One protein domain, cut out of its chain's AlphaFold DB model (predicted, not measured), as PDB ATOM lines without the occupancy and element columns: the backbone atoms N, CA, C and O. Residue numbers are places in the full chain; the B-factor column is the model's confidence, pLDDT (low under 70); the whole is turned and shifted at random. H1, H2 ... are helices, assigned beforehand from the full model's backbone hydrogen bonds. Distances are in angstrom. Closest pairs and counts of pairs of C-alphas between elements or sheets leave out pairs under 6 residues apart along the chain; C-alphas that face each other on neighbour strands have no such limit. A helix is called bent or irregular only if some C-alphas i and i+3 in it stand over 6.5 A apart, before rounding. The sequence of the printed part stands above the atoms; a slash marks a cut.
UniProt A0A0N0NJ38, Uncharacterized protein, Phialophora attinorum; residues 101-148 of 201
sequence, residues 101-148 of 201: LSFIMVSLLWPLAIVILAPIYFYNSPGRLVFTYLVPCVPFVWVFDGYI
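What this domain is: This is residues 101 to 148 of the 201 residues of an uncharacterized protein of Phialophora attinorum (UniProt A0A0N0NJ38). One long helix, H1, runs most of the length of a narrow rod, and the chain then folds back along one side of it as two shorter helices, H2 and H3, which follow each other and meet at a corner. H1 is kinked near residue 115. The printed part has 48 residues with three named helices in the order H1, H2, H3 and no named strand; the class is all helix. It is compact, with a radius of gyration of the C-alphas of 10.8 A, and spans 34 by 16 by 15 A.

How they stand to each other: H1, residues 101 to 121, and H2, residues 126 to 133, form a helical hairpin. They touch, H1 with residues 114 to 119 alone, and the closest C-alphas are those of Val 115 and Thr 132, 6.6 A apart. They run opposite ways at a tilt of 35.2 degrees, only just steep. H3, residues 137 to 148, touches H1, with the C-alphas of Pro 111 and Pro 139 closest at 4.9 A. These two also run opposite ways at a tilt of 35.2 degrees, only just steep. H2 and H3 touch only at the corner by their link, H3 with residues 137 to 139 alone; the closest C-alphas are those of Thr 132 and Val 138, 5.2 A apart. They run the same way at a steep tilt of 64 degrees. In H2 and H3 every O i to N i+4 pair is within hydrogen-bond range, and in H1 13 of 17 are.

Where its parts are: H1 begins at C-alpha 101 (-34.772, 25.761, 40.772) and measures 27.5 A to C-alpha 121. It has a kink of 38 degrees near residue 115 and is irregular, with C-alphas 116 and 119 7.1 A apart. H2 begins at C-alpha 126 (-34.080, 58.405, 48.079). H3 measures 16.5 A and ends at C-alpha 148 (-28.587, 35.959, 32.528).

The domain as a whole: The two C-alphas farthest apart are those of Leu 101 and Asn 124, at 34.6 A. The printed part has no cut, and both links are tight. The mean pLDDT of the printed part is 93.7, and no printed residue is under 70.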
ATOM      1  N   LEU A 101     -34.879  25.387  39.356       92.94
ATOM      2  CA  LEU A 101     -34.772  25.761  40.772       92.94
ATOM      3  C   LEU A 101     -33.910  27.008  40.976       92.94
ATOM      4  O   LEU A 101     -34.244  27.845  41.810       92.94
ATOM      5  N   SER A 102     -32.837  27.166  40.198       94.00
ATOM      6  CA  SER A 102     -32.021  28.379  40.225       94.00
ATOM      7  C   SER A 102     -32.796  29.598  39.717       94.00
ATOM      8  O   SER A 102     -32.699  30.652  40.339       94.00
ATOM      9  N   PHE A 103     -33.624  29.463  38.673       95.00
ATOM     10  CA  PHE A 103     -34.505  30.555  38.228       95.00
ATOM     11  C   PHE A 103     -35.528  30.943  39.301       95.00
ATOM     12  O   PHE A 103     -35.710  32.131  39.568       95.00
ATOM     13  N   ILE A 104     -36.146  29.967  39.975       93.50
ATOM     14  CA  ILE A 104     -37.052  30.228  41.106       93.50
ATOM     15  C   ILE A 104     -36.310  30.943  42.234       93.50
ATOM     16  O   ILE A 104     -36.789  31.958  42.737       93.50
ATOM     17  N   MET A 105     -35.137  30.437  42.622       92.00
ATOM     18  CA  MET A 105     -34.324  31.045  43.673       92.00
ATOM     19  C   MET A 105     -34.018  32.502  43.333       92.00
ATOM     20  O   MET A 105     -34.222  33.369  44.175       92.00
ATOM     21  N   VAL A 106     -33.596  32.786  42.098       93.00
ATOM     22  CA  VAL A 106     -33.290  34.151  41.664       93.00
ATOM     23  C   VAL A 106     -34.528  35.048  41.678       93.00
ATOM     24  O   VAL A 106     -34.444  36.186  42.129       93.00
ATOM     25  N   SER A 107     -35.675  34.530  41.242       93.00
ATOM     26  CA  SER A 107     -36.940  35.278  41.176       93.00
ATOM     27  C   SER A 107     -37.500  35.654  42.540       93.00
ATOM     28  O   SER A 107     -38.201  36.652  42.661       93.00
ATOM     29  N   LEU A 108     -37.252  34.827  43.555       90.19
ATOM     30  CA  LEU A 108     -37.862  34.991  44.871       90.19
ATOM     31  C   LEU A 108     -36.879  35.585  45.876       90.19
ATOM     32  O   LEU A 108     -37.194  36.564  46.548       90.19
ATOM     33  N   LEU A 109     -35.682  35.007  45.976       88.44
ATOM     34  CA  LEU A 109     -34.740  35.331  47.040       88.44
ATOM     35  C   LEU A 109     -34.087  36.699  46.832       88.44
ATOM     36  O   LEU A 109     -33.982  37.458  47.792       88.44
ATOM     37  N   TRP A 110     -33.678  37.043  45.605       86.81
ATOM     38  CA  TRP A 110     -32.987  38.314  45.350       86.81
ATOM     39  C   TRP A 110     -33.907  39.537  45.452       86.81
ATOM     40  O   TRP A 110     -33.533  40.483  46.149       86.81
ATOM     41  N   PRO A 111     -35.126  39.547  44.873       90.00
ATOM     42  CA  PRO A 111     -36.079  40.635  45.096       90.00
ATOM     43  C   PRO A 111     -36.453  40.806  46.563       90.00
ATOM     44  O   PRO A 111     -36.514  41.926  47.062       90.00
ATOM     45  N   LEU A 112     -36.656  39.701  47.282       91.88
ATOM     46  CA  LEU A 112     -36.939  39.767  48.709       91.88
ATOM     47  C   LEU A 112     -35.752  40.361  49.478       91.88
ATOM     48  O   LEU A 112     -35.939  41.246  50.313       91.88
ATOM     49  N   ALA A 113     -34.530  39.931  49.158       91.50
ATOM     50  CA  ALA A 113     -33.320  40.466  49.765       91.50
ATOM     51  C   ALA A 113     -33.170  41.972  49.508       91.50
ATOM     52  O   ALA A 113     -32.882  42.698  50.457       91.50
ATOM     53  N   ILE A 114     -33.408  42.477  48.285       92.25
ATOM     54  CA  ILE A 114     -33.285  43.925  48.038       92.25
ATOM     55  C   ILE A 114     -34.350  44.711  48.773       92.25
ATOM     56  O   ILE A 114     -34.029  45.732  49.358       92.25
ATOM     57  N   VAL A 115     -35.595  44.243  48.792       91.94
ATOM     58  CA  VAL A 115     -36.690  44.943  49.476       91.94
ATOM     59  C   VAL A 115     -36.413  45.032  50.980       91.94
ATOM     60  O   VAL A 115     -36.681  46.060  51.588       91.94
ATOM     61  N   ILE A 116     -35.822  43.997  51.583       94.25
ATOM     62  CA  ILE A 116     -35.471  44.000  53.011       94.25
ATOM     63  C   ILE A 116     -34.223  44.847  53.291       94.25
ATOM     64  O   ILE A 116     -34.173  45.567  54.286       94.25
ATOM     65  N   LEU A 117     -33.198  44.750  52.444       94.75
ATOM     66  CA  LEU A 117     -31.882  45.339  52.704       94.75
ATOM     67  C   LEU A 117     -31.727  46.758  52.140       94.75
ATOM     68  O   LEU A 117     -30.855  47.504  52.589       94.75
ATOM     69  N   ALA A 118     -32.571  47.173  51.196       94.12
ATOM     70  CA  ALA A 118     -32.539  48.502  50.591       94.12
ATOM     71  C   ALA A 118     -32.584  49.660  51.601       94.12
ATOM     72  O   ALA A 118     -31.856  50.621  51.368       94.12
ATOM     73  N   PRO A 119     -33.324  49.623  52.731       92.44
ATOM     74  CA  PRO A 119     -33.272  50.712  53.705       92.44
ATOM     75  C   PRO A 119     -31.880  50.877  54.314       92.44
ATOM     76  O   PRO A 119     -31.516  51.988  54.664       92.44
ATOM     77  N   ILE A 120     -31.102  49.794  54.424       95.25
ATOM     78  CA  ILE A 120     -29.752  49.803  54.996       95.25
ATOM     79  C   ILE A 120     -28.740  50.262  53.944       95.25
ATOM     80  O   ILE A 120     -27.926  51.139  54.211       95.25
ATOM     81  N   TYR A 121     -28.792  49.707  52.729       91.19
ATOM     82  CA  TYR A 121     -27.809  50.022  51.682       91.19
ATOM     83  C   TYR A 121     -28.093  51.330  50.939       91.19
ATOM     84  O   TYR A 121     -27.169  51.977  50.448       91.19
ATOM     85  N   PHE A 122     -29.360  51.729  50.835       92.62
ATOM     86  CA  PHE A 122     -29.802  52.904  50.082       92.62
ATOM     87  C   PHE A 122     -30.362  54.013  50.979       92.62
ATOM     88  O   PHE A 122     -31.031  54.910  50.472       92.62
ATOM     89  N   TYR A 123     -30.051  54.003  52.282       92.56
ATOM     90  CA  TYR A 123     -30.529  55.008  53.244       92.56
ATOM     91  C   TYR A 123     -30.263  56.455  52.792       92.56
ATOM     92  O   TYR A 123     -31.123  57.319  52.924       92.56
ATOM     93  N   ASN A 124     -29.105  56.703  52.171       94.00
ATOM     94  CA  ASN A 124     -28.703  58.011  51.642       94.00
ATOM     95  C   ASN A 124     -29.081  58.234  50.166       94.00
ATOM     96  O   ASN A 124     -28.556  59.137  49.517       94.00
ATOM     97  N   SER A 125     -29.955  57.407  49.593       92.81
ATOM     98  CA  SER A 125     -30.335  57.497  48.181       92.81
ATOM     99  C   SER A 125     -31.848  57.343  47.996       92.81
ATOM    100  O   SER A 125     -32.323  56.275  47.601       92.81
ATOM    101  N   PRO A 126     -32.624  58.426  48.216       92.94
ATOM    102  CA  PRO A 126     -34.080  58.405  48.079       92.94
ATOM    103  C   PRO A 126     -34.549  57.891  46.712       92.94
ATOM    104  O   PRO A 126     -35.503  57.124  46.636       92.94
ATOM    105  N   GLY A 127     -33.832  58.235  45.636       94.88
ATOM    106  CA  GLY A 127     -34.135  57.739  44.291       94.88
ATOM    107  C   GLY A 127     -34.066  56.213  44.187       94.88
ATOM    108  O   GLY A 127     -34.971  55.597  43.631       94.88
ATOM    109  N   ARG A 128     -33.045  55.574  44.778       93.12
ATOM    110  CA  ARG A 128     -32.938  54.105  44.786       93.12
ATOM    111  C   ARG A 128     -34.063  53.459  45.592       93.12
ATOM    112  O   ARG A 128     -34.561  52.420  45.178       93.12
ATOM    113  N   LEU A 129     -34.501  54.079  46.690       94.94
ATOM    114  CA  LEU A 129     -35.647  53.597  47.470       94.94
ATOM    115  C   LEU A 129     -36.954  53.697  46.665       94.94
ATOM    116  O   LEU A 129     -37.710  52.729  46.616       94.94
ATOM    117  N   VAL A 130     -37.188  54.808  45.954       96.25
ATOM    118  CA  VAL A 130     -38.343  54.965  45.046       96.25
ATOM    119  C   VAL A 130     -38.351  53.873  43.974       96.25
ATOM    120  O   VAL A 130     -39.370  53.205  43.794       96.25
ATOM    121  N   PHE A 131     -37.210  53.629  43.323       96.31
ATOM    122  CA  PHE A 131     -37.075  52.584  42.300       96.31
ATOM    123  C   PHE A 131     -36.980  51.149  42.853       96.31
ATOM    124  O   PHE A 131     -36.884  50.186  42.089       96.31
ATOM    125  N   THR A 132     -36.988  50.990  44.177       95.12
ATOM    126  CA  THR A 132     -37.077  49.682  44.834       95.12
ATOM    127  C   THR A 132     -38.517  49.374  45.240       95.12
ATOM    128  O   THR A 132     -38.973  48.260  45.005       95.12
ATOM    129  N   TYR A 133     -39.244  50.349  45.803       95.00
ATOM    130  CA  TYR A 133     -40.569  50.117  46.399       95.00
ATOM    131  C   TYR A 133     -41.756  50.608  45.572       95.00
ATOM    132  O   TYR A 133     -42.776  49.927  45.533       95.00
ATOM    133  N   LEU A 134     -41.665  51.789  44.948       95.38
ATOM    134  CA  LEU A 134     -42.803  52.400  44.244       95.38
ATOM    135  C   LEU A 134     -42.838  51.995  42.775       95.38
ATOM    136  O   LEU A 134     -43.884  51.641  42.241       95.38
ATOM    137  N   VAL A 135     -41.676  52.036  42.129       96.06
ATOM    138  CA  VAL A 135     -41.496  51.611  40.742       96.06
ATOM    139  C   VAL A 135     -40.381  50.574  40.765       96.06
ATOM    140  O   VAL A 135     -39.229  50.986  40.731       96.06
ATOM    141  N   PRO A 136     -40.666  49.262  40.897       92.31
ATOM    142  CA  PRO A 136     -39.682  48.232  41.258       92.31
ATOM    143  C   PRO A 136     -38.710  47.870  40.114       92.31
ATOM    144  O   PRO A 136     -38.479  46.699  39.807       92.31
ATOM    145  N   CYS A 137     -38.096  48.879  39.496       95.50
ATOM    146  CA  CYS A 137     -37.055  48.749  38.488       95.50
ATOM    147  C   CYS A 137     -35.841  48.007  39.046       95.50
ATOM    148  O   CYS A 137     -35.298  47.147  38.363       95.50
ATOM    149  N   VAL A 138     -35.422  48.310  40.283       93.44
ATOM    150  CA  VAL A 138     -34.250  47.666  40.897       93.44
ATOM    151  C   VAL A 138     -34.482  46.158  41.082       93.44
ATOM    152  O   VAL A 138     -33.680  45.391  40.548       93.44
ATOM    153  N   PRO A 139     -35.570  45.694  41.736       94.25
ATOM    154  CA  PRO A 139     -35.901  44.270  41.784       94.25
ATOM    155  C   PRO A 139     -35.956  43.605  40.404       94.25
ATOM    156  O   PRO A 139     -35.396  42.525  40.230       94.25
ATOM    157  N   PHE A 140     -36.587  44.249  39.416       95.00
ATOM    158  CA  PHE A 140     -36.718  43.692  38.069       95.00
ATOM    159  C   PHE A 140     -35.362  43.493  37.383       95.00
ATOM    160  O   PHE A 140     -35.077  42.406  36.879       95.00
ATOM    161  N   VAL A 141     -34.508  44.521  37.402       94.94
ATOM    162  CA  VAL A 141     -33.157  44.450  36.833       94.94
ATOM    163  C   VAL A 141     -32.350  43.352  37.518       94.94
ATOM    164  O   VAL A 141     -31.645  42.615  36.836       94.94
ATOM    165  N   TRP A 142     -32.493  43.182  38.833       93.75
ATOM    166  CA  TRP A 142     -31.752  42.153  39.562       93.75
ATOM    167  C   TRP A 142     -32.188  40.728  39.207       93.75
ATOM    168  O   TRP A 142     -31.341  39.848  39.063       93.75
ATOM    169  N   VAL A 143     -33.491  40.493  39.011       95.62
ATOM    170  CA  VAL A 143     -33.991  39.193  38.524       95.62
ATOM    171  C   VAL A 143     -33.494  38.924  37.113       95.62
ATOM    172  O   VAL A 143     -33.027  37.822  36.835       95.62
ATOM    173  N   PHE A 144     -33.575  39.922  36.229       96.69
ATOM    174  CA  PHE A 144     -33.102  39.787  34.857       96.69
ATOM    175  C   PHE A 144     -31.606  39.461  34.811       96.69
ATOM    176  O   PHE A 144     -31.213  38.492  34.166       96.69
ATOM    177  N   ASP A 145     -30.785  40.211  35.544       95.25
ATOM    178  CA  ASP A 145     -29.350  39.953  35.661       95.25
ATOM    179  C   ASP A 145     -29.081  38.539  36.196       95.25
ATOM    180  O   ASP A 145     -28.366  37.756  35.572       95.25
ATOM    181  N   GLY A 146     -29.772  38.135  37.264       95.69
ATOM    182  CA  GLY A 146     -29.661  36.783  37.803       95.69
ATOM    183  C   GLY A 146     -30.094  35.688  36.817       95.69
ATOM    184  O   GLY A 146     -29.501  34.610  36.809       95.69
ATOM    185  N   TYR A 147     -31.078  35.945  35.950       97.25
ATOM    186  CA  TYR A 147     -31.467  35.021  34.879       97.25
ATOM    187  C   TYR A 147     -30.363  34.880  33.835       97.25
ATOM    188  O   TYR A 147     -30.059  33.759  33.421       97.25
ATOM    189  N   ILE A 148     -29.741  35.989  33.428       97.25
ATOM    190  CA  ILE A 148     -28.587  35.959  32.528       97.25
ATOM    191  C   ILE A 148     -27.438  35.185  33.181       97.25
ATOM    192  O   ILE A 148     -26.853  34.310  32.540       97.25
TER     193      ILE A 148